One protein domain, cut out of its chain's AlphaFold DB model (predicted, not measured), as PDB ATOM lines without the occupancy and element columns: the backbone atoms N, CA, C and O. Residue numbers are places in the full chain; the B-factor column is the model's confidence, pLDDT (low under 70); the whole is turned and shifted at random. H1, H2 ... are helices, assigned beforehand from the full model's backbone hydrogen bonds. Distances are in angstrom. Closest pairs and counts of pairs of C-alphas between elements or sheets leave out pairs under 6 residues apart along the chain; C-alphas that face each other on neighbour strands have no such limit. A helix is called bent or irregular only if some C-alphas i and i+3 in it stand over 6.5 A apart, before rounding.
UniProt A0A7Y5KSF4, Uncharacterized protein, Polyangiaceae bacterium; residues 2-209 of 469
ATOM      1  N   THR A   2     181.499 152.380 111.330       37.41
ATOM      2  CA  THR A   2     181.410 151.713 112.652       37.41
ATOM      3  C   THR A   2     180.016 151.778 113.294       37.41
ATOM      4  O   THR A   2     179.538 150.759 113.778       37.41
ATOM      5  N   ASP A   3     179.315 152.914 113.207       31.34
ATOM      6  CA  ASP A   3     177.924 153.046 113.697       31.34
ATOM      7  C   ASP A   3     176.905 152.233 112.879       31.34
ATOM      8  O   ASP A   3     175.877 151.795 113.390       31.34
ATOM      9  N   GLU A   4     177.196 152.009 111.598       29.12
ATOM     10  CA  GLU A   4     176.318 151.288 110.675       29.12
ATOM     11  C   GLU A   4     176.468 149.771 110.852       29.12
ATOM     12  O   GLU A   4     175.474 149.054 110.897       29.12
ATOM     13  N   LEU A   5     177.696 149.294 111.093       32.94
ATOM     14  CA  LEU A   5     177.979 147.904 111.462       32.94
ATOM     15  C   LEU A   5     177.432 147.544 112.852       32.94
ATOM     16  O   LEU A   5     176.832 146.486 112.996       32.94
ATOM     17  N   ALA A   6     177.551 148.431 113.848       35.56
ATOM     18  CA  ALA A   6     176.976 148.209 115.180       35.56
ATOM     19  C   ALA A   6     175.438 148.150 115.148       35.56
ATOM     20  O   ALA A   6     174.821 147.356 115.859       35.56
ATOM     21  N   ARG A   7     174.812 148.963 114.288       34.25
ATOM     22  CA  ARG A   7     173.365 148.939 114.062       34.25
ATOM     23  C   ARG A   7     172.919 147.672 113.324       34.25
ATOM     24  O   ARG A   7     171.921 147.085 113.723       34.25
ATOM     25  N   ILE A   8     173.674 147.215 112.322       32.19
ATOM     26  CA  ILE A   8     173.412 145.961 111.596       32.19
ATOM     27  C   ILE A   8     173.588 144.738 112.512       32.19
ATOM     28  O   ILE A   8     172.748 143.843 112.481       32.19
ATOM     29  N   ASP A   9     174.599 144.707 113.387       33.38
ATOM     30  CA  ASP A   9     174.785 143.625 114.370       33.38
ATOM     31  C   ASP A   9     173.700 143.625 115.461       33.38
ATOM     32  O   ASP A   9     173.257 142.558 115.899       33.38
ATOM     33  N   ALA A  10     173.221 144.802 115.878       33.53
ATOM     34  CA  ALA A  10     172.084 144.929 116.788       33.53
ATOM     35  C   ALA A  10     170.765 144.493 116.121       33.53
ATOM     36  O   ALA A  10     169.988 143.758 116.730       33.53
ATOM     37  N   GLU A  11     170.530 144.870 114.861       30.45
ATOM     38  CA  GLU A  11     169.370 144.448 114.060       30.45
ATOM     39  C   GLU A  11     169.423 142.941 113.716       30.45
ATOM     40  O   GLU A  11     168.389 142.269 113.728       30.45
ATOM     41  N   LEU A  12     170.607 142.352 113.511       30.12
ATOM     42  CA  LEU A  12     170.803 140.902 113.351       30.12
ATOM     43  C   LEU A  12     170.603 140.140 114.670       30.12
ATOM     44  O   LEU A  12     169.950 139.099 114.694       30.12
ATOM     45  N   SER A  13     171.089 140.683 115.788       37.03
ATOM     46  CA  SER A  13     170.879 140.110 117.125       37.03
ATOM     47  C   SER A  13     169.405 140.157 117.544       37.03
ATOM     48  O   SER A  13     168.893 139.200 118.125       37.03
ATOM     49  N   LEU A  14     168.697 141.240 117.201       32.88
ATOM     50  CA  LEU A  14     167.263 141.398 117.442       32.88
ATOM     51  C   LEU A  14     166.410 140.592 116.458       32.88
ATOM     52  O   LEU A  14     165.422 140.013 116.880       32.88
ATOM     53  N   SER A  15     166.771 140.468 115.178       30.31
ATOM     54  CA  SER A  15     166.003 139.656 114.211       30.31
ATOM     55  C   SER A  15     166.106 138.147 114.469       30.31
ATOM     56  O   SER A  15     165.174 137.401 114.159       30.31
ATOM     57  N   VAL A  16     167.188 137.689 115.110       38.19
ATOM     58  CA  VAL A  16     167.296 136.322 115.647       38.19
ATOM     59  C   VAL A  16     166.402 136.126 116.881       38.19
ATOM     60  O   VAL A  16     165.865 135.035 117.062       38.19
ATOM     61  N   LEU A  17     166.186 137.172 117.688       35.41
ATOM     62  CA  LEU A  17     165.344 137.144 118.895       35.41
ATOM     63  C   LEU A  17     163.857 137.486 118.648       35.41
ATOM     64  O   LEU A  17     163.017 137.118 119.465       35.41
ATOM     65  N   VAL A  18     163.517 138.190 117.561       35.00
ATOM     66  CA  VAL A  18     162.207 138.851 117.335       35.00
ATOM     67  C   VAL A  18     161.627 138.549 115.937       35.00
ATOM     68  O   VAL A  18     160.809 139.298 115.399       35.00
ATOM     69  N   SER A  19     162.014 137.438 115.306       35.66
ATOM     70  CA  SER A  19     161.279 136.966 114.121       35.66
ATOM     71  C   SER A  19     159.852 136.575 114.540       35.66
ATOM     72  O   SER A  19     159.659 135.843 115.506       35.66
ATOM     73  N   HIS A  20     158.856 137.107 113.824       39.53
ATOM     74  CA  HIS A  20     157.415 136.943 114.080       39.53
ATOM     75  C   HIS A  20     156.883 135.524 113.791       39.53
ATOM     76  O   HIS A  20     155.673 135.315 113.811       39.53
ATOM     77  N   ASP A  21     157.765 134.557 113.532       40.09
ATOM     78  CA  ASP A  21     157.374 133.157 113.413       40.09
ATOM     79  C   ASP A  21     157.298 132.543 114.815       40.09
ATOM     80  O   ASP A  21     158.296 132.501 115.546       40.09
ATOM     81  N   ASP A  22     156.123 132.011 115.163       43.09
ATOM     82  CA  ASP A  22     155.842 131.287 116.414       43.09
ATOM     83  C   ASP A  22     156.898 130.202 116.740       43.09
ATOM     84  O   ASP A  22     157.153 129.889 117.903       43.09
ATOM     85  N   ASP A  23     157.604 129.697 115.726       37.56
ATOM     86  CA  ASP A  23     158.614 128.642 115.817       37.56
ATOM     87  C   ASP A  23     160.005 129.079 116.316       37.56
ATOM     88  O   ASP A  23     160.830 128.211 116.648       37.56
ATOM     89  N   ARG A  24     160.294 130.390 116.394       39.72
ATOM     90  CA  ARG A  24     161.551 130.931 116.968       39.72
ATOM     91  C   ARG A  24     161.401 131.457 118.396       39.72
ATOM     92  O   ARG A  24     162.405 131.601 119.094       39.72
ATOM     93  N   PHE A  25     160.170 131.573 118.901       37.72
ATOM     94  CA  PHE A  25     159.902 131.681 120.344       37.72
ATOM     95  C   PHE A  25     160.367 130.446 121.133       37.72
ATOM     96  O   PHE A  25     160.423 130.481 122.362       37.72
ATOM     97  N   ALA A  26     160.800 129.387 120.441       37.53
ATOM     98  CA  ALA A  26     161.569 128.287 121.007       37.53
ATOM     99  C   ALA A  26     162.899 128.719 121.659       37.53
ATOM    100  O   ALA A  26     163.552 127.873 122.244       37.53
ATOM    101  N   LEU A  27     163.304 129.994 121.599       40.81
ATOM    102  CA  LEU A  27     164.397 130.561 122.403       40.81
ATOM    103  C   LEU A  27     164.019 130.803 123.882       40.81
ATOM    104  O   LEU A  27     164.890 131.133 124.687       40.81
ATOM    105  N   LEU A  28     162.743 130.643 124.259       39.78
ATOM    106  CA  LEU A  28     162.267 130.830 125.632       39.78
ATOM    107  C   LEU A  28     162.664 129.663 126.545       39.78
ATOM    108  O   LEU A  28     162.409 128.499 126.247       39.78
ATOM    109  N   GLY A  29     163.203 129.994 127.719       47.91
ATOM    110  CA  GLY A  29     163.324 129.052 128.828       47.91
ATOM    111  C   GLY A  29     164.643 128.297 129.043       47.91
ATOM    112  O   GLY A  29     164.627 127.455 129.945       47.91
ATOM    113  N   PRO A  30     165.786 128.559 128.367       51.66
ATOM    114  CA  PRO A  30     167.058 128.008 128.818       51.66
ATOM    115  C   PRO A  30     167.314 128.400 130.271       51.66
ATOM    116  O   PRO A  30     167.520 127.508 131.074       51.66
ATOM    117  N   GLY A  31     167.192 129.676 130.656       49.19
ATOM    118  CA  GLY A  31     167.293 130.114 132.047       49.19
ATOM    119  C   GLY A  31     166.258 129.464 132.965       49.19
ATOM    120  O   GLY A  31     166.619 128.896 133.993       49.19
ATOM    121  N   LEU A  32     164.968 129.521 132.605       53.03
ATOM    122  CA  LEU A  32     163.867 128.951 133.405       53.03
ATOM    123  C   LEU A  32     164.130 127.488 133.777       53.03
ATOM    124  O   LEU A  32     164.019 127.123 134.951       53.03
ATOM    125  N   LEU A  33     164.512 126.675 132.792       51.16
ATOM    126  CA  LEU A  33     164.848 125.270 132.985       51.16
ATOM    127  C   LEU A  33     166.219 125.124 133.644       51.16
ATOM    128  O   LEU A  33     166.402 124.236 134.467       51.16
ATOM    129  N   ARG A  34     167.149 126.057 133.407       55.88
ATOM    130  CA  ARG A  34     168.477 126.049 134.024       55.88
ATOM    131  C   ARG A  34     168.465 126.203 135.553       55.88
ATOM    132  O   ARG A  34     169.448 125.923 136.230       55.88
ATOM    133  N   ALA A  35     167.376 126.702 136.117       55.53
ATOM    134  CA  ALA A  35     167.409 127.335 137.429       55.53
ATOM    135  C   ALA A  35     166.336 126.869 138.408       55.53
ATOM    136  O   ALA A  35     166.439 127.115 139.612       55.53
ATOM    137  N   THR A  36     165.300 126.206 137.901       57.59
ATOM    138  CA  THR A  36     164.149 125.756 138.691       57.59
ATOM    139  C   THR A  36     164.536 124.769 139.796       57.59
ATOM    140  O   THR A  36     163.806 124.613 140.767       57.59
ATOM    141  N   ALA A  37     165.718 124.162 139.695       51.06
ATOM    142  CA  ALA A  37     166.243 123.199 140.655       51.06
ATOM    143  C   ALA A  37     166.824 123.807 141.949       51.06
ATOM    144  O   ALA A  37     166.950 123.088 142.934       51.06
ATOM    145  N   GLU A  38     167.208 125.092 141.969       55.41
ATOM    146  CA  GLU A  38     167.846 125.734 143.143       55.41
ATOM    147  C   GLU A  38     166.944 126.770 143.840       55.41
ATOM    148  O   GLU A  38     167.434 127.610 144.595       55.41
ATOM    149  N   LEU A  39     165.631 126.746 143.587       57.41
ATOM    150  CA  LEU A  39     164.715 127.800 144.026       57.41
ATOM    151  C   LEU A  39     164.751 128.039 145.542       57.41
ATOM    152  O   LEU A  39     164.355 127.199 146.347       57.41
ATOM    153  N   VAL A  40     165.152 129.258 145.912       56.44
ATOM    154  CA  VAL A  40     164.871 129.835 147.224       56.44
ATOM    155  C   VAL A  40     163.457 130.427 147.150       56.44
ATOM    156  O   VAL A  40     163.231 131.336 146.346       56.44
ATOM    157  N   PRO A  41     162.494 129.984 147.983       55.69
ATOM    158  CA  PRO A  41     161.079 130.362 147.887       55.69
ATOM    159  C   PRO A  41     160.763 131.854 148.022       55.69
ATOM    160  O   PRO A  41     159.601 132.226 148.004       55.69
ATOM    161  N   ARG A  42     161.743 132.750 148.163       62.91
ATOM    162  CA  ARG A  42     161.522 134.194 148.334       62.91
ATOM    163  C   ARG A  42     162.363 135.078 147.417       62.91
ATOM    164  O   ARG A  42     162.346 136.284 147.607       62.91
ATOM    165  N   SER A  43     163.097 134.518 146.455       71.06
ATOM    166  CA  SER A  43     163.956 135.299 145.557       71.06
ATOM    167  C   SER A  43     163.400 135.421 144.136       71.06
ATOM    168  O   SER A  43     162.463 134.711 143.768       71.06
ATOM    169  N   ALA A  44     163.981 136.290 143.306       75.44
ATOM    170  CA  ALA A  44     163.664 136.301 141.877       75.44
ATOM    171  C   ALA A  44     163.889 134.901 141.249       75.44
ATOM    172  O   ALA A  44     164.682 134.111 141.786       75.44
ATOM    173  N   PRO A  45     163.197 134.547 140.148       81.38
ATOM    174  CA  PRO A  45     163.436 133.289 139.458       81.38
ATOM    175  C   PRO A  45     164.888 133.249 138.974       81.38
ATOM    176  O   PRO A  45     165.301 134.089 138.177       81.38
ATOM    177  N   LEU A  46     165.672 132.266 139.426       77.00
ATOM    178  CA  LEU A  46     167.083 132.146 139.032       77.00
ATOM    179  C   LEU A  46     167.231 132.033 137.500       77.00
ATOM    180  O   LEU A  46     168.244 132.453 136.950       77.00
ATOM    181  N   GLY A  47     166.194 131.569 136.798       77.75
ATOM    182  CA  GLY A  47     166.215 131.451 135.347       77.75
ATOM    183  C   GLY A  47     166.205 132.788 134.634       77.75
ATOM    184  O   GLY A  47     167.042 133.022 133.772       77.75
ATOM    185  N   PHE A  48     165.349 133.699 135.094       82.88
ATOM    186  CA  PHE A  48     165.381 135.096 134.673       82.88
ATOM    187  C   PHE A  48     166.770 135.718 134.886       82.88
ATOM    188  O   PHE A  48     167.272 136.444 134.033       82.88
ATOM    189  N   CYS A  49     167.422 135.396 136.005       82.94
ATOM    190  CA  CYS A  49     168.747 135.920 136.305       82.94
ATOM    191  C   CYS A  49     169.850 135.354 135.399       82.94
ATOM    192  O   CYS A  49     170.748 136.093 135.001       82.94
ATOM    193  N   ILE A  50     169.781 134.072 135.044       79.56
ATOM    194  CA  ILE A  50     170.712 133.464 134.086       79.56
ATOM    195  C   ILE A  50     170.505 134.055 132.686       79.56
ATOM    196  O   ILE A  50     171.486 134.388 132.026       79.56
ATOM    197  N   ASP A  51     169.255 134.244 132.255       80.06
ATOM    198  CA  ASP A  51     168.940 134.840 130.950       80.06
ATOM    199  C   ASP A  51     169.489 136.278 130.841       80.06
ATOM    200  O   ASP A  51     170.118 136.632 129.843       80.06
ATOM    201  N   LEU A  52     169.340 137.089 131.896       85.50
ATOM    202  CA  LEU A  52     169.959 138.418 131.972       85.50
ATOM    203  C   LEU A  52     171.488 138.360 131.958       85.50
ATOM    204  O   LEU A  52     172.129 139.153 131.273       85.50
ATOM    205  N   LEU A  53     172.084 137.420 132.694       85.31
ATOM    206  CA  LEU A  53     173.536 137.274 132.735       85.31
ATOM    207  C   LEU A  53     174.106 136.918 131.355       85.31
ATOM    208  O   LEU A  53     175.142 137.458 130.969       85.31
ATOM    209  N   HIS A  54     173.403 136.075 130.591       82.25
ATOM    210  CA  HIS A  54     173.769 135.772 129.205       82.25
ATOM    211  C   HIS A  54     173.705 137.014 128.343       82.25
ATOM    212  O   HIS A  54     174.635 137.275 127.585       82.25
ATOM    213  N   LEU A  55     172.647 137.807 128.505       84.12
ATOM    214  CA  LEU A  55     172.501 139.055 127.780       84.12
ATOM    215  C   LEU A  55     173.656 140.022 128.087       84.12
ATOM    216  O   LEU A  55     174.152 140.666 127.169       84.12
ATOM    217  N   PHE A  56     174.140 140.088 129.329       87.88
ATOM    218  CA  PHE A  56     175.240 140.978 129.711       87.88
ATOM    219  C   PHE A  56     176.635 140.500 129.293       87.88
ATOM    220  O   PHE A  56     177.468 141.339 128.965       87.88
ATOM    221  N   ILE A  57     176.921 139.196 129.334       84.25
ATOM    222  CA  ILE A  57     178.304 138.689 129.229       84.25
ATOM    223  C   ILE A  57     178.603 138.056 127.883       84.25
ATOM    224  O   ILE A  57     179.716 138.192 127.377       84.25
ATOM    225  N   GLU A  58     177.648 137.327 127.318       74.81
ATOM    226  CA  GLU A  58     177.884 136.616 126.075       74.81
ATOM    227  C   GLU A  58     177.298 137.415 124.906       74.81
ATOM    228  O   GLU A  58     176.185 137.949 125.003       74.81
ATOM    229  N   PRO A  59     178.011 137.501 123.764       57.16
ATOM    230  CA  PRO A  59     177.335 137.816 122.514       57.16
ATOM    231  C   PRO A  59     176.213 136.785 122.341       57.16
ATOM    232  O   PRO A  59     176.386 135.656 122.804       57.16
ATOM    233  N   PRO A  60     175.063 137.143 121.741       53.78
ATOM    234  CA  PRO A  60     173.926 136.237 121.627       53.78
ATOM    235  C   PRO A  60     174.397 134.916 121.019       53.78
ATOM    236  O   PRO A  60     174.676 134.817 119.825       53.78
ATOM    237  N   VAL A  61     174.569 133.909 121.877       45.25
ATOM    238  CA  VAL A  61     175.035 132.600 121.455       45.25
ATOM    239  C   VAL A  61     173.952 132.085 120.527       45.25
ATOM    240  O   VAL A  61     172.769 132.109 120.878       45.25
ATOM    241  N   ARG A  62     174.345 131.609 119.342       43.22
ATOM    242  CA  ARG A  62     173.503 130.714 118.546       43.22
ATOM    243  C   ARG A  62     173.283 129.462 119.388       43.22
ATOM    244  O   ARG A  62     174.044 128.505 119.298       43.22
ATOM    245  N   MET A  63     172.316 129.515 120.296       45.16
ATOM    246  CA  MET A  63     171.939 128.359 121.085       45.16
ATOM    247  C   MET A  63     171.414 127.299 120.126       45.16
ATOM    248  O   MET A  63     170.677 127.614 119.189       45.16
ATOM    249  N   ASP A  64     171.808 126.051 120.359       45.28
ATOM    250  CA  ASP A  64     171.307 124.916 119.598       45.28
ATOM    251  C   ASP A  64     169.782 124.827 119.765       45.28
ATOM    252  O   ASP A  64     169.258 124.436 120.815       45.28
ATOM    253  N   LEU A  65     169.065 125.238 118.720       45.75
ATOM    254  CA  LEU A  65     167.607 125.292 118.680       45.75
ATOM    255  C   LEU A  65     166.979 123.914 118.928       45.75
ATOM    256  O   LEU A  65     165.855 123.848 119.423       45.75
ATOM    257  N   ALA A  66     167.690 122.817 118.639       46.69
ATOM    258  CA  ALA A  66     167.209 121.467 118.909       46.69
ATOM    259  C   ALA A  66     167.162 121.169 120.417       46.69
ATOM    260  O   ALA A  66     166.160 120.652 120.917       46.69
ATOM    261  N   ALA A  67     168.198 121.569 121.162       45.69
ATOM    262  CA  ALA A  67     168.260 121.399 122.612       45.69
ATOM    263  C   ALA A  67     167.206 122.253 123.336       45.69
ATOM    264  O   ALA A  67     166.594 121.797 124.309       45.69
ATOM    265  N   ILE A  68     166.935 123.468 122.843       48.50
ATOM    266  CA  ILE A  68     165.908 124.330 123.438       48.50
ATOM    267  C   ILE A  68     164.500 123.863 123.065       48.50
ATOM    268  O   ILE A  68     163.641 123.843 123.937       48.50
ATOM    269  N   ARG A  69     164.247 123.392 121.837       49.53
ATOM    270  CA  ARG A  69     162.948 122.790 121.476       49.53
ATOM    271  C   ARG A  69     162.621 121.568 122.331       49.53
ATOM    272  O   ARG A  69     161.509 121.470 122.838       49.53
ATOM    273  N   ALA A  70     163.590 120.683 122.567       48.94
ATOM    274  CA  ALA A  70     163.405 119.537 123.460       48.94
ATOM    275  C   ALA A  70     163.075 119.963 124.906       48.94
ATOM    276  O   ALA A  70     162.254 119.340 125.575       48.94
ATOM    277  N   SER A  71     163.677 121.064 125.356       47.62
ATOM    278  CA  SER A  71     163.487 121.660 126.681       47.62
ATOM    279  C   SER A  71     162.138 122.396 126.804       47.62
ATOM    280  O   SER A  71     161.428 122.261 127.798       47.62
ATOM    281  N   SER A  72     161.731 123.113 125.755       50.81
ATOM    282  CA  SER A  72     160.456 123.827 125.639       50.81
ATOM    283  C   SER A  72     159.273 122.862 125.526       50.81
ATOM    284  O   SER A  72     158.219 123.114 126.101       50.81
ATOM    285  N   ASN A  73     159.480 121.685 124.924       52.97
ATOM    286  CA  ASN A  73     158.492 120.607 124.915       52.97
ATOM    287  C   ASN A  73     158.142 120.087 126.326       52.97
ATOM    288  O   ASN A  73     157.049 119.572 126.530       52.97
ATOM    289  N   ALA A  74     159.017 120.269 127.324       51.91
ATOM    290  CA  ALA A  74     158.720 119.944 128.724       51.91
ATOM    291  C   ALA A  74     157.925 121.047 129.462       51.91
ATOM    292  O   ALA A  74     157.353 120.785 130.517       51.91
ATOM    293  N   LEU A  75     157.866 122.269 128.914       55.22
ATOM    294  CA  LEU A  75     157.023 123.384 129.384       55.22
ATOM    295  C   LEU A  75     155.591 123.339 128.819       55.22
ATOM    296  O   LEU A  75     154.771 124.198 129.148       55.22
ATOM    297  N   VAL A  76     155.297 122.376 127.941       55.47
ATOM    298  CA  VAL A  76     154.095 122.366 127.088       55.47
ATOM    299  C   VAL A  76     152.789 122.325 127.880       55.47
ATOM    300  O   VAL A  76     151.828 122.981 127.472       55.47
ATOM    301  N   ASP A  77     152.771 121.699 129.056       69.38
ATOM    302  CA  ASP A  77     151.522 121.430 129.780       69.38
ATOM    303  C   ASP A  77     151.000 122.600 130.642       69.38
ATOM    304  O   ASP A  77     149.946 122.477 131.266       69.38
ATOM    305  N   ASP A  78     151.701 123.742 130.702       78.19
ATOM    306  CA  ASP A  78     151.282 124.911 131.495       78.19
ATOM    307  C   ASP A  78     151.256 126.207 130.668       78.19
ATOM    308  O   ASP A  78     152.230 126.962 130.589       78.19
ATOM    309  N   GLU A  79     150.112 126.469 130.032       83.56
ATOM    310  CA  GLU A  79     149.885 127.674 129.223       83.56
ATOM    311  C   GLU A  79     150.045 128.968 130.033       83.56
ATOM    312  O   GLU A  79     150.483 129.993 129.508       83.56
ATOM    313  N   GLU A  80     149.707 128.948 131.322       87.19
ATOM    314  CA  GLU A  80     149.776 130.144 132.153       87.19
ATOM    315  C   GLU A  80     151.209 130.511 132.504       87.19
ATOM    316  O   GLU A  80     151.592 131.675 132.371       87.19
ATOM    317  N   LEU A  81     152.024 129.522 132.870       82.56
ATOM    318  CA  LEU A  81     153.451 129.731 133.065       82.56
ATOM    319  C   LEU A  81     154.124 130.191 131.763       82.56
ATOM    320  O   LEU A  81     154.924 131.128 131.791       82.56
ATOM    321  N   ARG A  82     153.771 129.596 130.612       81.31
ATOM    322  CA  ARG A  82     154.286 130.032 129.300       81.31
ATOM    323  C   ARG A  82     153.947 131.493 129.012       81.31
ATOM    324  O   ARG A  82     154.817 132.245 128.565       81.31
ATOM    325  N   ARG A  83     152.719 131.921 129.313       84.81
ATOM    326  CA  ARG A  83     152.295 133.319 129.170       84.81
ATOM    327  C   ARG A  83     153.082 134.260 130.082       84.81
ATOM    328  O   ARG A  83     153.546 135.291 129.600       84.81
ATOM    329  N   ALA A  84     153.276 133.900 131.350       86.31
ATOM    330  CA  ALA A  84     154.032 134.714 132.304       86.31
ATOM    331  C   ALA A  84     155.501 134.883 131.869       86.31
ATOM    332  O   ALA A  84     156.034 135.995 131.828       86.31
ATOM    333  N   VAL A  85     156.144 133.789 131.442       81.12
ATOM    334  CA  VAL A  85     157.519 133.798 130.911       81.12
ATOM    335  C   VAL A  85     157.621 134.664 129.652       81.12
ATOM    336  O   VAL A  85     158.525 135.497 129.548       81.12
ATOM    337  N   ARG A  86     156.662 134.542 128.723       79.38
ATOM    338  CA  ARG A  86     156.574 135.408 127.535       79.38
ATOM    339  C   ARG A  86     156.403 136.879 127.920       79.38
ATOM    340  O   ARG A  86     157.019 137.745 127.302       79.38
ATOM    341  N   GLY A  87     155.629 137.158 128.967       85.19
ATOM    342  CA  GLY A  87     155.451 138.498 129.516       85.19
ATOM    343  C   GLY A  87     156.772 139.140 129.942       85.19
ATOM    344  O   GLY A  87     157.017 140.297 129.598       85.19
ATOM    345  N   VAL A  88     157.648 138.397 130.629       85.94
ATOM    346  CA  VAL A  88     158.994 138.878 131.001       85.94
ATOM    347  C   VAL A  88     159.884 139.058 129.783       85.94
ATOM    348  O   VAL A  88     160.583 140.063 129.693       85.94
ATOM    349  N   PHE A  89     159.844 138.141 128.820       81.44
ATOM    350  CA  PHE A  89     160.612 138.295 127.587       81.44
ATOM    351  C   PHE A  89     160.258 139.601 126.861       81.44
ATOM    352  O   PHE A  89     161.131 140.424 126.596       81.44
ATOM    353  N   GLN A  90     158.964 139.835 126.634       83.38
ATOM    354  CA  GLN A  90     158.468 141.023 125.943       83.38
ATOM    355  C   GLN A  90     158.687 142.311 126.742       83.38
ATOM    356  O   GLN A  90     159.007 143.343 126.161       83.38
ATOM    357  N   SER A  91     158.511 142.264 128.065       88.50
ATOM    358  CA  SER A  91     158.548 143.469 128.908       88.50
ATOM    359  C   SER A  91     159.942 143.787 129.456       88.50
ATOM    360  O   SER A  91     160.155 144.908 129.902       88.50
ATOM    361  N   VAL A  92     160.877 142.828 129.453       88.94
ATOM    362  CA  VAL A  92     162.226 142.978 130.029       88.94
ATOM    363  C   VAL A  92     163.321 142.671 129.019       88.94
ATOM    364  O   VAL A  92     164.103 143.556 128.682       88.94
ATOM    365  N   LEU A  93     163.397 141.430 128.533       83.88
ATOM    366  CA  LEU A  93     164.549 140.975 127.747       83.88
ATOM    367  C   LEU A  93     164.629 141.676 126.386       83.88
ATOM    368  O   LEU A  93     165.701 142.159 126.033       83.88
ATOM    369  N   CYS A  94     163.512 141.804 125.662       80.69
ATOM    370  CA  CYS A  94     163.477 142.522 124.384       80.69
ATOM    371  C   CYS A  94     163.869 144.005 124.532       80.69
ATOM    372  O   CYS A  94     164.776 144.442 123.823       80.69
ATOM    373  N   PRO A  95     163.274 144.786 125.458       86.94
ATOM    374  CA  PRO A  95     163.690 146.172 125.662       86.94
ATOM    375  C   PRO A  95     165.156 146.325 126.089       86.94
ATOM    376  O   PRO A  95     165.810 147.273 125.662       86.94
ATOM    377  N   ILE A  96     165.699 145.405 126.899       88.25
ATOM    378  CA  ILE A  96     167.124 145.430 127.268       88.25
ATOM    379  C   ILE A  96     168.006 145.117 126.063       88.25
ATOM    380  O   ILE A  96     168.980 145.828 125.833       88.25
ATOM    381  N   ALA A  97     167.664 144.092 125.280       83.69
ATOM    382  CA  ALA A  97     168.404 143.719 124.077       83.69
ATOM    383  C   ALA A  97     168.447 144.855 123.042       83.69
ATOM    384  O   ALA A  97     169.443 145.008 122.344       83.69
ATOM    385  N   ALA A  98     167.392 145.671 122.978       80.62
ATOM    386  CA  ALA A  98     167.317 146.853 122.121       80.62
ATOM    387  C   ALA A  98     167.964 148.117 122.728       80.62
ATOM    388  O   ALA A  98     168.014 149.159 122.075       80.62
ATOM    389  N   SER A  99     168.439 148.067 123.975       86.50
ATOM    390  CA  SER A  99     168.990 149.232 124.665       86.50
ATOM    391  C   SER A  99     170.435 149.506 124.252       86.50
ATOM    392  O   SER A  99     171.291 148.631 124.357       86.50
ATOM    393  N   ARG A 100     170.754 150.759 123.905       87.50
ATOM    394  CA  ARG A 100     172.150 151.199 123.715       87.50
ATOM    395  C   ARG A 100     172.992 151.005 124.982       87.50
ATOM    396  O   ARG A 100     174.150 150.623 124.884       87.50
ATOM    397  N   THR A 101     172.391 151.173 126.160       88.06
ATOM    398  CA  THR A 101     173.054 150.966 127.455       88.06
ATOM    399  C   THR A 101     173.583 149.538 127.614       88.06
ATOM    400  O   THR A 101     174.570 149.326 128.311       88.06
ATOM    401  N   LEU A 102     172.962 148.541 126.965       90.19
ATOM    402  CA  LEU A 102     173.467 147.167 126.984       90.19
ATOM    403  C   LEU A 102     174.836 147.056 126.300       90.19
ATOM    404  O   LEU A 102     175.677 146.292 126.767       90.19
ATOM    405  N   VAL A 103     175.060 147.813 125.221       87.38
ATOM    406  CA  VAL A 103     176.352 147.857 124.519       87.38
ATOM    407  C   VAL A 103     177.421 148.408 125.457       87.38
ATOM    408  O   VAL A 103     178.431 147.750 125.676       87.38
ATOM    409  N   ASP A 104     177.136 149.531 126.123       87.75
ATOM    410  CA  ASP A 104     178.068 150.143 127.076       87.75
ATOM    411  C   ASP A 104     178.387 149.207 128.259       87.75
ATOM    412  O   ASP A 104     179.538 149.101 128.690       87.75
ATOM    413  N   ILE A 105     177.383 148.482 128.775       91.06
ATOM    414  CA  ILE A 105     177.567 147.467 129.827       91.06
ATOM    415  C   ILE A 105     178.439 146.314 129.326       91.06
ATOM    416  O   ILE A 105     179.349 145.893 130.037       91.06
ATOM    417  N   ARG A 106     178.182 145.794 128.123       90.56
ATOM    418  CA  ARG A 106     178.977 144.710 127.528       90.56
ATOM    419  C   ARG A 106     180.428 145.130 127.343       90.56
ATOM    420  O   ARG A 106     181.322 144.402 127.767       90.56
ATOM    421  N   ASP A 107     180.656 146.323 126.805       89.06
ATOM    422  CA  ASP A 107     181.992 146.885 126.611       89.06
ATOM    423  C   ASP A 107     182.717 147.109 127.942       89.06
ATOM    424  O   ASP A 107     183.935 146.940 128.033       89.06
ATOM    425  N   ALA A 108     181.991 147.492 128.994       88.62
ATOM    426  CA  ALA A 108     182.535 147.591 130.342       88.62
ATOM    427  C   ALA A 108     182.920 146.214 130.904       88.62
ATOM    428  O   ALA A 108     184.052 146.027 131.347       88.62
ATOM    429  N   LEU A 109     182.024 145.225 130.832       90.12
ATOM    430  CA  LEU A 109     182.276 143.871 131.337       90.12
ATOM    431  C   LEU A 109     183.405 143.163 130.575       90.12
ATOM    432  O   LEU A 109     184.211 142.470 131.195       90.12
ATOM    433  N   ALA A 110     183.510 143.373 129.261       89.94
ATOM    434  CA  ALA A 110     184.543 142.782 128.410       89.94
ATOM    435  C   ALA A 110     185.968 143.249 128.762       89.94
ATOM    436  O   ALA A 110     186.934 142.540 128.485       89.94
ATOM    437  N   ARG A 111     186.114 144.412 129.416       88.12
ATOM    438  CA  ARG A 111     187.409 144.925 129.903       88.12
ATOM    439  C   ARG A 111     187.925 144.192 131.146       88.12
ATOM    440  O   ARG A 111     189.065 144.412 131.552       88.12
ATOM    441  N   HIS A 112     187.112 143.341 131.769       85.62
ATOM    442  CA  HIS A 112     187.467 142.632 132.993       85.62
ATOM    443  C   HIS A 112     187.774 141.147 132.741       85.62
ATOM    444  O   HIS A 112     187.205 140.536 131.835       85.62
ATOM    445  N   PRO A 113     188.619 140.507 133.577       88.88
ATOM    446  CA  PRO A 113     188.766 139.056 133.559       88.88
ATOM    447  C   PRO A 113     187.405 138.368 133.709       88.88
ATOM    448  O   PRO A 113     186.595 138.788 134.538       88.88
ATOM    449  N   ARG A 114     187.172 137.271 132.975       85.56
ATOM    450  CA  ARG A 114     185.876 136.561 132.948       85.56
ATOM    451  C   ARG A 114     185.251 136.318 134.335       85.56
ATOM    452  O   ARG A 114     184.057 136.565 134.470       85.56
ATOM    453  N   PRO A 115     185.994 135.910 135.386       84.12
ATOM    454  CA  PRO A 115     185.414 135.746 136.723       84.12
ATOM    455  C   PRO A 115     184.852 137.046 137.319       84.12
ATOM    456  O   PRO A 115     183.815 137.029 137.972       84.12
ATOM    457  N   VAL A 116     185.518 138.176 137.068       84.44
ATOM    458  CA  VAL A 116     185.108 139.505 137.541       84.44
ATOM    459  C   VAL A 116     183.911 140.016 136.737       84.44
ATOM    460  O   VAL A 116     182.968 140.546 137.321       84.44
ATOM    461  N   ALA A 117     183.904 139.790 135.420       86.88
ATOM    462  CA  ALA A 117     182.760 140.092 134.564       86.88
ATOM    463  C   ALA A 117     181.504 139.306 134.988       86.88
ATOM    464  O   ALA A 117     180.415 139.871 135.045       86.88
ATOM    465  N   LEU A 118     181.659 138.027 135.360       84.62
ATOM    466  CA  LEU A 118     180.578 137.188 135.896       84.62
ATOM    467  C   LEU A 118     180.025 137.711 137.219       84.62
ATOM    468  O   LEU A 118     178.808 137.783 137.388       84.62
ATOM    469  N   ASP A 119     180.903 138.106 138.141       82.81
ATOM    470  CA  ASP A 119     180.482 138.684 139.415       82.81
ATOM    471  C   ASP A 119     179.715 139.998 139.203       82.81
ATOM    472  O   ASP A 119     178.642 140.183 139.779       82.81
ATOM    473  N   ALA A 120     180.203 140.886 138.334       84.81
ATOM    474  CA  ALA A 120     179.530 142.149 138.038       84.81
ATOM    475  C   ALA A 120     178.219 141.972 137.266       84.81
ATOM    476  O   ALA A 120     177.213 142.571 137.643       84.81
ATOM    477  N   GLY A 121     178.179 141.098 136.261       87.88
ATOM    478  CA  GLY A 121     176.936 140.732 135.585       87.88
ATOM    479  C   GLY A 121     175.912 140.150 136.563       87.88
ATOM    480  O   GLY A 121     174.740 140.519 136.533       87.88
ATOM    481  N   GLY A 122     176.348 139.301 137.500       85.25
ATOM    482  CA  GLY A 122     175.489 138.768 138.558       85.25
ATOM    483  C   GLY A 122     174.943 139.858 139.486       85.25
ATOM    484  O   GLY A 122     173.776 139.806 139.878       85.25
ATOM    485  N   VAL A 123     175.757 140.867 139.808       83.31
ATOM    486  CA  VAL A 123     175.334 142.044 140.581       83.31
ATOM    487  C   VAL A 123     174.279 142.847 139.826       83.31
ATOM    488  O   VAL A 123     173.235 143.138 140.407       83.31
ATOM    489  N   LEU A 124     174.519 143.172 138.554       87.81
ATOM    490  CA  LEU A 124     173.579 143.918 137.706       87.81
ATOM    491  C   LEU A 124     172.233 143.204 137.607       87.81
ATOM    492  O   LEU A 124     171.174 143.807 137.779       87.81
ATOM    493  N   THR A 125     172.282 141.893 137.406       87.88
ATOM    494  CA  THR A 125     171.107 141.031 137.371       87.88
ATOM    495  C   THR A 125     170.333 141.059 138.688       87.88
ATOM    496  O   THR A 125     169.111 141.220 138.682       87.88
ATOM    497  N   ALA A 126     171.018 140.916 139.827       82.88
ATOM    498  CA  ALA A 126     170.376 140.963 141.138       82.88
ATOM    499  C   ALA A 126     169.755 142.341 141.417       82.88
ATOM    500  O   ALA A 126     168.672 142.435 141.998       82.88
ATOM    501  N   GLU A 127     170.422 143.403 140.970       83.38
ATOM    502  CA  GLU A 127     169.977 144.782 141.118       83.38
ATOM    503  C   GLU A 127     168.726 145.082 140.293       83.38
ATOM    504  O   GLU A 127     167.737 145.615 140.801       83.38
ATOM    505  N   LEU A 128     168.730 144.686 139.022       88.69
ATOM    506  CA  LEU A 128     167.567 144.793 138.157       88.69
ATOM    507  C   LEU A 128     166.391 143.983 138.712       88.69
ATOM    508  O   LEU A 128     165.295 144.518 138.851       88.69
ATOM    509  N   ALA A 129     166.617 142.730 139.114       87.00
ATOM    510  CA  ALA A 129     165.573 141.899 139.710       87.00
ATOM    511  C   ALA A 129     164.957 142.554 140.958       87.00
ATOM    512  O   ALA A 129     163.736 142.579 141.109       87.00
ATOM    513  N   ARG A 130     165.792 143.141 141.824       83.38
ATOM    514  CA  ARG A 130     165.343 143.881 143.006       83.38
ATOM    515  C   ARG A 130     164.495 145.093 142.631       83.38
ATOM    516  O   ARG A 130     163.442 145.278 143.232       83.38
ATOM    517  N   ARG A 131     164.914 145.899 141.648       86.56
ATOM    518  CA  ARG A 131     164.141 147.060 141.166       86.56
ATOM    519  C   ARG A 131     162.765 146.650 140.641       86.56
ATOM    520  O   ARG A 131     161.771 147.276 140.998       86.56
ATOM    521  N   LEU A 132     162.702 145.579 139.850       89.50
ATOM    522  CA  LEU A 132     161.454 145.096 139.252       89.50
ATOM    523  C   LEU A 132     160.483 144.516 140.290       89.50
ATOM    524  O   LEU A 132     159.273 144.632 140.121       89.50
ATOM    525  N   LEU A 133     161.001 143.939 141.376       86.00
ATOM    526  CA  LEU A 133     160.201 143.279 142.413       86.00
ATOM    527  C   LEU A 133     159.935 144.139 143.660       86.00
ATOM    528  O   LEU A 133     159.147 143.737 144.511       86.00
ATOM    529  N   ALA A 134     160.536 145.327 143.774       78.31
ATOM    530  CA  ALA A 134     160.492 146.161 144.981       78.31
ATOM    531  C   ALA A 134     159.078 146.552 145.462       78.31
ATOM    532  O   ALA A 134     158.924 146.978 146.604       78.31
ATOM    533  N   ARG A 135     158.058 146.451 144.600       70.38
ATOM    534  CA  ARG A 135     156.673 146.848 144.904       70.38
ATOM    535  C   ARG A 135     155.759 145.703 145.334       70.38
ATOM    536  O   ARG A 135     154.683 145.991 145.842       70.38
ATOM    537  N   GLU A 136     156.149 144.456 145.094       65.31
ATOM    538  CA  GLU A 136     155.252 143.305 145.263       65.31
ATOM    539  C   GLU A 136     155.432 142.635 146.632       65.31
ATOM    540  O   GLU A 136     154.451 142.155 147.172       65.31
ATOM    541  N   GLU A 137     156.637 142.663 147.218       63.50
ATOM    542  CA  GLU A 137     156.975 142.272 148.602       63.50
ATOM    543  C   GLU A 137     158.509 142.383 148.790       63.50
ATOM    544  O   GLU A 137     159.237 142.505 147.797       63.50
ATOM    545  N   PRO A 138     159.069 142.336 150.019       61.16
ATOM    546  CA  PRO A 138     160.515 142.250 150.214       61.16
ATOM    547  C   PRO A 138     161.046 140.897 149.713       61.16
ATOM    548  O   PRO A 138     161.163 139.921 150.455       61.16
ATOM    549  N   VAL A 139     161.393 140.849 148.429       64.12
ATOM    550  CA  VAL A 139     162.032 139.695 147.795       64.12
ATOM    551  C   VAL A 139     163.456 139.556 148.329       64.12
ATOM    552  O   VAL A 139     164.260 140.491 148.288       64.12
ATOM    553  N   ALA A 140     163.783 138.365 148.827       66.06
ATOM    554  CA  ALA A 140     165.132 138.039 149.253       66.06
ATOM    555  C   ALA A 140     166.079 138.138 148.042       66.06
ATOM    556  O   ALA A 140     165.796 137.550 146.993       66.06
ATOM    557  N   PRO A 141     167.209 138.856 148.151       66.25
ATOM    558  CA  PRO A 141     168.140 138.973 147.038       66.25
ATOM    559  C   PRO A 141     168.670 137.586 146.655       66.25
ATOM    560  O   PRO A 141     169.047 136.802 147.529       66.25
ATOM    561  N   ILE A 142     168.732 137.283 145.354       71.88
ATOM    562  CA  ILE A 142     169.459 136.094 144.896       71.88
ATOM    563  C   ILE A 142     170.940 136.312 145.211       71.88
ATOM    564  O   ILE A 142     171.530 137.323 144.832       71.88
ATOM    565  N   GLY A 143     171.553 135.356 145.910       73.31
ATOM    566  CA  GLY A 143     172.988 135.388 146.160       73.31
ATOM    567  C   GLY A 143     173.786 135.167 144.873       73.31
ATOM    568  O   GLY A 143     173.466 134.274 144.092       73.31
ATOM    569  N   LEU A 144     174.880 135.912 144.693       75.25
ATOM    570  CA  LEU A 144     175.794 135.759 143.547       75.25
ATOM    571  C   LEU A 144     176.283 134.315 143.370       75.25
ATOM    572  O   LEU A 144     176.426 133.843 142.249       75.25
ATOM    573  N   ALA A 145     176.466 133.585 144.472       78.81
ATOM    574  CA  ALA A 145     176.828 132.172 144.439       78.81
ATOM    575  C   ALA A 145     175.785 131.304 143.711       78.81
ATOM    576  O   ALA A 145     176.166 130.400 142.977       78.81
ATOM    577  N   ALA A 146     174.486 131.579 143.874       77.31
ATOM    578  CA  ALA A 146     173.434 130.843 143.171       77.31
ATOM    579  C   ALA A 146     173.445 131.155 141.667       77.31
ATOM    580  O   ALA A 146     173.327 130.243 140.852       77.31
ATOM    581  N   ILE A 147     173.674 132.422 141.304       75.06
ATOM    582  CA  ILE A 147     173.821 132.842 139.903       75.06
ATOM    583  C   ILE A 147     175.030 132.141 139.263       75.06
ATOM    584  O   ILE A 147     174.889 131.539 138.204       75.06
ATOM    585  N   ARG A 148     176.190 132.131 139.935       77.69
ATOM    586  CA  ARG A 148     177.407 131.451 139.452       77.69
ATOM    587  C   ARG A 148     177.217 129.947 139.305       77.69
ATOM    588  O   ARG A 148     177.534 129.402 138.259       77.69
ATOM    589  N   ARG A 149     176.626 129.278 140.300       77.56
ATOM    590  CA  ARG A 149     176.331 127.837 140.205       77.56
ATOM    591  C   ARG A 149     175.396 127.502 139.045       77.56
ATOM    592  O   ARG A 149     175.570 126.462 138.417       77.56
ATOM    593  N   GLY A 150     174.405 128.354 138.785       73.06
ATOM    594  CA  GLY A 150     173.512 128.207 137.637       73.06
ATOM    595  C   GLY A 150     174.209 128.470 136.300       73.06
ATOM    596  O   GLY A 150     173.838 127.879 135.294       73.06
ATOM    597  N   TRP A 151     175.230 129.324 136.290       76.50
ATOM    598  CA  TRP A 151     176.021 129.629 135.104       76.50
ATOM    599  C   TRP A 151     177.046 128.539 134.762       76.50
ATOM    600  O   TRP A 151     177.163 128.146 133.607       76.50
ATOM    601  N   ASP A 152     177.773 128.038 135.764       79.88
ATOM    602  CA  ASP A 152     178.893 127.104 135.576       79.88
ATOM    603  C   ASP A 152     178.443 125.681 135.199       79.88
ATOM    604  O   ASP A 152     179.253 124.857 134.773       79.88
ATOM    605  N   ARG A 153     177.160 125.353 135.377       73.62
ATOM    606  CA  ARG A 153     176.634 124.013 135.098       73.62
ATOM    607  C   ARG A 153     176.259 123.832 133.618       73.62
ATOM    608  O   ARG A 153     175.726 124.759 133.006       73.62
ATOM    609  N   PRO A 154     176.445 122.621 133.053       69.38
ATOM    610  CA  PRO A 154     176.028 122.323 131.687       69.38
ATOM    611  C   PRO A 154     174.534 122.582 131.465       69.38
ATOM    612  O   PRO A 154     173.690 122.229 132.292       69.38
ATOM    613  N   VAL A 155     174.207 123.147 130.301       64.12
ATOM    614  CA  VAL A 155     172.832 123.511 129.917       64.12
ATOM    615  C   VAL A 155     171.880 122.318 130.007       64.12
ATOM    616  O   VAL A 155     170.762 122.461 130.497       64.12
ATOM    617  N   VAL A 156     172.339 121.142 129.570       66.25
ATOM    618  CA  VAL A 156     171.548 119.905 129.528       66.25
ATOM    619  C   VAL A 156     171.166 119.432 130.933       66.25
ATOM    620  O   VAL A 156     169.994 119.159 131.190       66.25
ATOM    621  N   ASP A 157     172.126 119.392 131.861       67.12
ATOM    622  CA  ASP A 157     171.892 118.934 133.237       67.12
ATOM    623  C   ASP A 157     170.874 119.806 133.951       67.12
ATOM    624  O   ASP A 157     169.984 119.321 134.658       67.12
ATOM    625  N   LEU A 158     171.014 121.116 133.777       64.88
ATOM    626  CA  LEU A 158     170.094 122.038 134.391       64.88
ATOM    627  C   LEU A 158     168.708 121.922 133.754       64.88
ATOM    628  O   LEU A 158     167.733 121.827 134.493       64.88
ATOM    629  N   ALA A 159     168.621 121.825 132.423       65.81
ATOM    630  CA  ALA A 159     167.348 121.692 131.724       65.81
ATOM    631  C   ALA A 159     166.544 120.462 132.176       65.81
ATOM    632  O   ALA A 159     165.346 120.567 132.438       65.81
ATOM    633  N   LEU A 160     167.213 119.317 132.353       68.25
ATOM    634  CA  LEU A 160     166.602 118.092 132.875       68.25
ATOM    635  C   LEU A 160     166.091 118.258 134.313       68.25
ATOM    636  O   LEU A 160     164.979 117.827 134.643       68.25
ATOM    637  N   ARG A 161     166.876 118.908 135.183       70.75
ATOM    638  CA  ARG A 161     166.461 119.180 136.567       70.75
ATOM    639  C   ARG A 161     165.291 120.158 136.623       70.75
ATOM    640  O   ARG A 161     164.375 119.943 137.412       70.75
ATOM    641  N   GLY A 162     165.293 121.188 135.782       72.56
ATOM    642  CA  GLY A 162     164.196 122.142 135.682       72.56
ATOM    643  C   GLY A 162     162.909 121.503 135.184       72.56
ATOM    644  O   GLY A 162     161.870 121.657 135.817       72.56
ATOM    645  N   ALA A 163     162.986 120.693 134.125       72.38
ATOM    646  CA  ALA A 163     161.849 119.920 133.627       72.38
ATOM    647  C   ALA A 163     161.269 118.984 134.704       72.38
ATOM    648  O   ALA A 163     160.053 118.849 134.832       72.38
ATOM    649  N   THR A 164     162.130 118.368 135.519       76.44
ATOM    650  CA  THR A 164     161.701 117.526 136.647       76.44
ATOM    651  C   THR A 164     161.030 118.352 137.748       76.44
ATOM    652  O   THR A 164     159.967 117.970 138.230       76.44
ATOM    653  N   ALA A 165     161.611 119.495 138.125       77.31
ATOM    654  CA  ALA A 165     161.079 120.383 139.159       77.31
ATOM    655  C   ALA A 165     159.731 121.006 138.759       77.31
ATOM    656  O   ALA A 165     158.830 121.110 139.583       77.31
ATOM    657  N   LEU A 166     159.549 121.349 137.480       76.69
ATOM    658  CA  LEU A 166     158.298 121.897 136.943       76.69
ATOM    659  C   LEU A 166     157.117 120.914 136.988       76.69
ATOM    660  O   LEU A 166     155.977 121.325 136.784       76.69
ATOM    661  N   ARG A 167     157.339 119.633 137.312       81.44
ATOM    662  CA  ARG A 167     156.237 118.702 137.607       81.44
ATOM    663  C   ARG A 167     155.476 119.097 138.876       81.44
ATOM    664  O   ARG A 167     154.287 118.798 138.982       81.44
ATOM    665  N   ASP A 168     156.120 119.804 139.804       83.81
ATOM    666  CA  ASP A 168     155.477 120.346 141.001       83.81
ATOM    667  C   ASP A 168     154.546 121.521 140.642       83.81
ATOM    668  O   ASP A 168     154.965 122.570 140.149       83.81
ATOM    669  N   ARG A 169     153.247 121.344 140.909       85.88
ATOM    670  CA  ARG A 169     152.214 122.356 140.654       85.88
ATOM    671  C   ARG A 169     152.383 123.600 141.529       85.88
ATOM    672  O   ARG A 169     152.159 124.702 141.038       85.88
ATOM    673  N   VAL A 170     152.790 123.443 142.791       86.75
ATOM    674  CA  VAL A 170     153.007 124.570 143.715       86.75
ATOM    675  C   VAL A 170     154.154 125.433 143.203       86.75
ATOM    676  O   VAL A 170     154.055 126.662 143.166       86.75
ATOM    677  N   LEU A 171     155.216 124.781 142.724       82.69
ATOM    678  CA  LEU A 171     156.354 125.456 142.117       82.69
ATOM    679  C   LEU A 171     155.950 126.260 140.877       82.69
ATOM    680  O   LEU A 171     156.317 127.429 140.765       82.69
ATOM    681  N   ARG A 172     155.171 125.656 139.968       83.81
ATOM    682  CA  ARG A 172     154.680 126.322 138.750       83.81
ATOM    683  C   ARG A 172     153.844 127.557 139.062       83.81
ATOM    684  O   ARG A 172     154.104 128.611 138.486       83.81
ATOM    685  N   SER A 173     152.903 127.458 140.001       86.56
ATOM    686  CA  SER A 173     152.079 128.602 140.414       86.56
ATOM    687  C   SER A 173     152.924 129.735 141.006       86.56
ATOM    688  O   SER A 173     152.785 130.876 140.572       86.56
ATOM    689  N   SER A 174     153.869 129.418 141.900       85.25
ATOM    690  CA  SER A 174     154.798 130.407 142.468       85.25
ATOM    691  C   SER A 174     155.711 131.041 141.407       85.25
ATOM    692  O   SER A 174     156.061 132.217 141.505       85.25
ATOM    693  N   LEU A 175     156.145 130.284 140.394       83.69
ATOM    694  CA  LEU A 175     156.937 130.833 139.291       83.69
ATOM    695  C   LEU A 175     156.107 131.765 138.421       83.69
ATOM    696  O   LEU A 175     156.565 132.868 138.140       83.69
ATOM    697  N   ARG A 176     154.898 131.347 138.034       87.69
ATOM    698  CA  ARG A 176     153.959 132.162 137.255       87.69
ATOM    699  C   ARG A 176     153.764 133.526 137.914       87.69
ATOM    700  O   ARG A 176     154.037 134.536 137.276       87.69
ATOM    701  N   GLU A 177     153.426 133.544 139.204       88.62
ATOM    702  CA  GLU A 177     153.243 134.779 139.981       88.62
ATOM    703  C   GLU A 177     154.485 135.680 139.942       88.62
ATOM    704  O   GLU A 177     154.374 136.880 139.709       88.62
ATOM    705  N   ARG A 178     155.690 135.115 140.078       85.88
ATOM    706  CA  ARG A 178     156.935 135.902 140.022       85.88
ATOM    707  C   ARG A 178     157.256 136.432 138.636       85.88
ATOM    708  O   ARG A 178     157.742 137.553 138.522       85.88
ATOM    709  N   TYR A 179     157.058 135.630 137.594       87.81
ATOM    710  CA  TYR A 179     157.270 136.086 136.223       87.81
ATOM    711  C   TYR A 179     156.275 137.202 135.880       87.81
ATOM    712  O   TYR A 179     156.684 138.238 135.356       87.81
ATOM    713  N   ASP A 180     155.008 137.063 136.272       90.88
ATOM    714  CA  ASP A 180     154.011 138.121 136.110       90.88
ATOM    715  C   ASP A 180     154.382 139.389 136.894       90.88
ATOM    716  O   ASP A 180     154.335 140.485 136.328       90.88
ATOM    717  N   ALA A 181     154.842 139.253 138.144       90.62
ATOM    718  CA  ALA A 181     155.321 140.363 138.969       90.62
ATOM    719  C   ALA A 181     156.509 141.099 138.325       90.62
ATOM    720  O   ALA A 181     156.515 142.328 138.251       90.62
ATOM    721  N   ILE A 182     157.492 140.368 137.786       90.62
ATOM    722  CA  ILE A 182     158.636 140.951 137.063       90.62
ATOM    723  C   ILE A 182     158.162 141.696 135.814       90.62
ATOM    724  O   ILE A 182     158.570 142.837 135.589       90.62
ATOM    725  N   ALA A 183     157.295 141.082 135.006       91.50
ATOM    726  CA  ALA A 183     156.775 141.699 133.789       91.50
ATOM    727  C   ALA A 183     155.964 142.966 134.102       91.50
ATOM    728  O   ALA A 183     156.082 143.980 133.410       91.50
ATOM    729  N   LEU A 184     155.158 142.936 135.163       93.25
ATOM    730  CA  LEU A 184     154.389 144.080 135.636       93.25
ATOM    731  C   LEU A 184     155.293 145.191 136.187       93.25
ATOM    732  O   LEU A 184     155.085 146.362 135.864       93.25
ATOM    733  N   GLY A 185     156.308 144.835 136.977       92.25
ATOM    734  CA  GLY A 185     157.325 145.759 137.475       92.25
ATOM    735  C   GLY A 185     158.066 146.459 136.341       92.25
ATOM    736  O   GLY A 185     158.246 147.676 136.372       92.25
ATOM    737  N   ALA A 186     158.398 145.718 135.286       93.00
ATOM    738  CA  ALA A 186     159.066 146.242 134.101       93.00
ATOM    739  C   ALA A 186     158.207 147.263 133.355       93.00
ATOM    740  O   ALA A 186     158.665 148.371 133.097       93.00
ATOM    741  N   ARG A 187     156.927 146.948 133.119       92.69
ATOM    742  CA  ARG A 187     155.965 147.872 132.487       92.69
ATOM    743  C   ARG A 187     155.751 149.167 133.275       92.69
ATOM    744  O   ARG A 187     155.365 150.178 132.700       92.69
ATOM    745  N   ARG A 188     155.977 149.139 134.591       90.00
ATOM    746  CA  ARG A 188     155.868 150.306 135.483       90.00
ATOM    747  C   ARG A 188     157.176 151.089 135.618       90.00
ATOM    748  O   ARG A 188     157.167 152.171 136.202       90.00
ATOM    749  N   THR A 189     158.286 150.547 135.129       86.38
ATOM    750  CA  THR A 189     159.609 151.157 135.245       86.38
ATOM    751  C   THR A 189     159.905 151.952 133.973       86.38
ATOM    752  O   THR A 189     159.919 151.392 132.885       86.38
ATOM    753  N   GLY A 190     160.159 153.259 134.099       78.94
ATOM    754  CA  GLY A 190     160.398 154.148 132.947       78.94
ATOM    755  C   GLY A 190     161.680 153.856 132.150       78.94
ATOM    756  O   GLY A 190     161.841 154.371 131.049       78.94
ATOM    757  N   GLY A 191     162.582 153.029 132.686       86.12
ATOM    758  CA  GLY A 191     163.780 152.538 132.005       86.12
ATOM    759  C   GLY A 191     164.414 151.380 132.776       86.12
ATOM    760  O   GLY A 191     164.618 151.480 133.985       86.12
ATOM    761  N   LEU A 192     164.694 150.270 132.088       90.31
ATOM    762  CA  LEU A 192     165.216 149.048 132.718       90.31
ATOM    763  C   LEU A 192     166.712 149.130 133.018       90.31
ATOM    764  O   LEU A 192     167.156 148.650 134.055       90.31
ATOM    765  N   LEU A 193     167.471 149.746 132.111       90.88
ATOM    766  CA  LEU A 193     168.893 150.016 132.272       90.88
ATOM    767  C   LEU A 193     169.140 151.517 132.205       90.88
ATOM    768  O   LEU A 193     168.551 152.212 131.374       90.88
ATOM    769  N   GLY A 194     170.043 152.002 133.048       85.75
ATOM    770  CA  GLY A 194     170.467 153.395 133.060       85.75
ATOM    771  C   GLY A 194     171.981 153.559 133.202       85.75
ATOM    772  O   GLY A 194     172.709 152.580 133.359       85.75
ATOM    773  N   PRO A 195     172.472 154.809 133.212       79.06
ATOM    774  CA  PRO A 195     173.898 155.104 133.356       79.06
ATOM    775  C   PRO A 195     174.527 154.503 134.622       79.06
ATOM    776  O   PRO A 195     175.696 154.138 134.620       79.06
ATOM    777  N   ALA A 196     173.751 154.357 135.701       77.69
ATOM    778  CA  ALA A 196     174.208 153.718 136.937       77.69
ATOM    779  C   ALA A 196     174.618 152.247 136.732       77.69
ATOM    780  O   ALA A 196     175.572 151.787 137.351       77.69
ATOM    781  N   ASP A 197     173.930 151.533 135.837       86.69
ATOM    782  CA  ASP A 197     174.221 150.135 135.514       86.69
ATOM    783  C   ASP A 197     175.545 150.009 134.735       86.69
ATOM    784  O   ASP A 197     176.315 149.081 134.968       86.69
ATOM    785  N   VAL A 198     175.876 150.987 133.883       87.31
ATOM    786  CA  VAL A 198     177.182 151.051 133.197       87.31
ATOM    787  C   VAL A 198     178.312 151.252 134.204       87.31
ATOM    788  O   VAL A 198     179.310 150.540 134.166       87.31
ATOM    789  N   VAL A 199     178.141 152.168 135.161       80.06
ATOM    790  CA  VAL A 199     179.162 152.411 136.195       80.06
ATOM    791  C   VAL A 199     179.346 151.181 137.087       80.06
ATOM    792  O   VAL A 199     180.471 150.849 137.456       80.06
ATOM    793  N   LEU A 200     178.262 150.467 137.413       81.31
ATOM    794  CA  LEU A 200     178.353 149.181 138.107       81.31
ATOM    795  C   LEU A 200     179.161 148.166 137.278       81.31
ATOM    796  O   LEU A 200     180.037 147.499 137.823       81.31
ATOM    797  N   ALA A 201     178.924 148.078 135.969       87.31
ATOM    798  CA  ALA A 201     179.693 147.204 135.089       87.31
ATOM    799  C   ALA A 201     181.193 147.560 135.069       87.31
ATOM    800  O   ALA A 201     182.025 146.669 135.209       87.31
ATOM    801  N   GLU A 202     181.543 148.847 134.964       84.06
ATOM    802  CA  GLU A 202     182.938 149.324 134.957       84.06
ATOM    803  C   GLU A 202     183.632 149.173 136.321       84.06
ATOM    804  O   GLU A 202     184.847 148.985 136.411       84.06
ATOM    805  N   GLY A 203     182.857 149.254 137.403       76.81
ATOM    806  CA  GLY A 203     183.328 149.134 138.778       76.81
ATOM    807  C   GLY A 203     183.573 147.705 139.247       76.81
ATOM    808  O   GLY A 203     183.941 147.518 140.410       76.81
ATOM    809  N   ALA A 204     183.383 146.703 138.382       74.44
ATOM    810  CA  ALA A 204     183.379 145.278 138.711       74.44
ATOM    811  C   ALA A 204     184.458 144.813 139.716       74.44
ATOM    812  O   ALA A 204     184.107 144.092 140.655       74.44
ATOM    813  N   PRO A 205     185.741 145.230 139.613       68.06
ATOM    814  CA  PRO A 205     186.788 144.789 140.540       68.06
ATOM    815  C   PRO A 205     186.554 145.230 141.991       68.06
ATOM    816  O   PRO A 205     186.940 144.527 142.925       68.06
ATOM    817  N   TYR A 206     185.891 146.369 142.179       68.50
ATOM    818  CA  TYR A 206     185.638 147.002 143.473       68.50
ATOM    819  C   TYR A 206     184.264 146.631 144.046       68.50
ATOM    820  O   TYR A 206     184.009 146.785 145.240       68.50
ATOM    821  N   LEU A 207     183.386 146.046 143.225       63.84
ATOM    822  CA  LEU A 207     182.065 145.576 143.632       63.84
ATOM    823  C   LEU A 207     182.091 144.277 144.449       63.84
ATOM    824  O   LEU A 207     181.038 143.670 144.615       63.84
ATOM    825  N   ARG A 208     183.227 143.819 144.993       64.50
ATOM    826  CA  ARG A 208     183.258 142.616 145.853       64.50
ATOM    827  C   ARG A 208     182.445 142.816 147.137       64.50
ATOM    828  O   ARG A 208     181.696 141.923 147.547       64.50
ATOM    829  N   ASN A 209     182.483 144.024 147.696       73.06
ATOM    830  CA  ASN A 209     181.806 144.358 148.946       73.06
ATOM    831  C   ASN A 209     180.365 144.825 148.694       73.06
ATOM    832  O   ASN A 209     180.115 145.736 147.908       73.06
TER     833      ASN A 209
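Overview. This is residues 2 to 209 of the 469 residues of an uncharacterized protein of Polyangiaceae bacterium (UniProt A0A7Y5KSF4). A rounded, compact ball of helices is built round the short helix H3, which lies near its middle, with the long H7 packed on it and the helix pair H5 and H10, side by side, along another flank. H2, H4 and H9 cluster toward one end, H6 and H11 lie side by side toward the other, H8 packs on H2, H3 and H7, and H1 lies at the outside, meeting H5 only at their ends. The printed part has 208 residues with eleven named helices, H1 to H11 in order along the chain, and no named strand; the class is all helix. The radius of gyration of the C-alphas is 16.2 A, and the C-alphas span 46 by 39 by 34 A.

Along the chain. Begin with the two longest helices, of 20 residues each. Find C-alpha 114 at (185.876, 136.561, 132.948); from there H7, residues 114 to 133, runs 28.2 A. H10, residues 169 to 188, runs 28.7 A to C-alpha 188 at (155.868, 150.306, 135.483). H5, residues 79 to 97, is 25.0 A long with a kink of 31 degrees near residue 90, and is only just irregular: C-alphas 91 and 94 are 6.8 A apart. H1, residues 2 to 17, runs 22.6 A from C-alpha 2 at (181.410, 151.713, 112.652). The shorter ones are H2, residues 30 to 38, H3, 46 to 57, H4, 65 to 75, H6, 100 to 110, H8, 144 to 152, H9, 155 to 165, and H11, 195 to 202. H2 is irregular, with C-alphas 34 and 37 7.6 A apart.

Arrangement. Start at the hub, H7, which touches five helices. It touches H3 at a steep tilt of 52 degrees, opposite ways, the closest C-alphas being those of Leu 53 and Gly 121, 5.6 A apart. With residues 129 to 133 alone it touches H10, about perpendicular at 85 degrees; look at the closest C-alphas, Leu 132 and Gly 185, 4.5 A apart. H7 and H6 form a helical hairpin, closest at the C-alphas of Leu 109 and Ala 117, 5.0 A. H11 touches H6 at a shallow tilt of 16 degrees, the same way, with the C-alphas of Ile 105 and Val 198 closest at 4.9 A. H8 touches H7 with the C-alphas of Gly 122 and Leu 144 closest at 5.8 A. H5 and H10 touch at 34 degrees, a shallow tilt only just short of steep, the same way; their closest C-alphas are those of Val 88 and Ala 183, 4.5 A. H3 touches H2 with residues 46 to 51 alone, where the C-alphas of Gly 31 and Gly 47 are closest at 3.7 A. H2 touches H9, closest at the C-alphas of Leu 33 and Gly 162, 4.2 A. H9 touches H4 at a shallow tilt of 10 degrees, with the C-alphas of Ala 74 and Ala 163 closest at 5.8 A. H1 and H5 only just touch, only at their ends, with the C-alphas of Leu 14 and Ala 97 closest at 7.1 A. Every O i to N i+4 pair is within hydrogen-bond range in H1, H3, H6, H7, H8, H9, H10 and H11; the counts are 3 of 5 in H2, 5 of 7 in H4 and 13 of 15 in H5.

Size, cuts and confidence. The two C-alphas farthest apart are those of Thr 2 and Val 170, 50.1 A. The printed part has no cut. The link from H1 to H2, residues 18 to 29, is long. Mean pLDDT of the printed part is 70.9; 77 residues are under 70, among them residues 2 to 42 and 59 to 77, and H1 has a mean of 33.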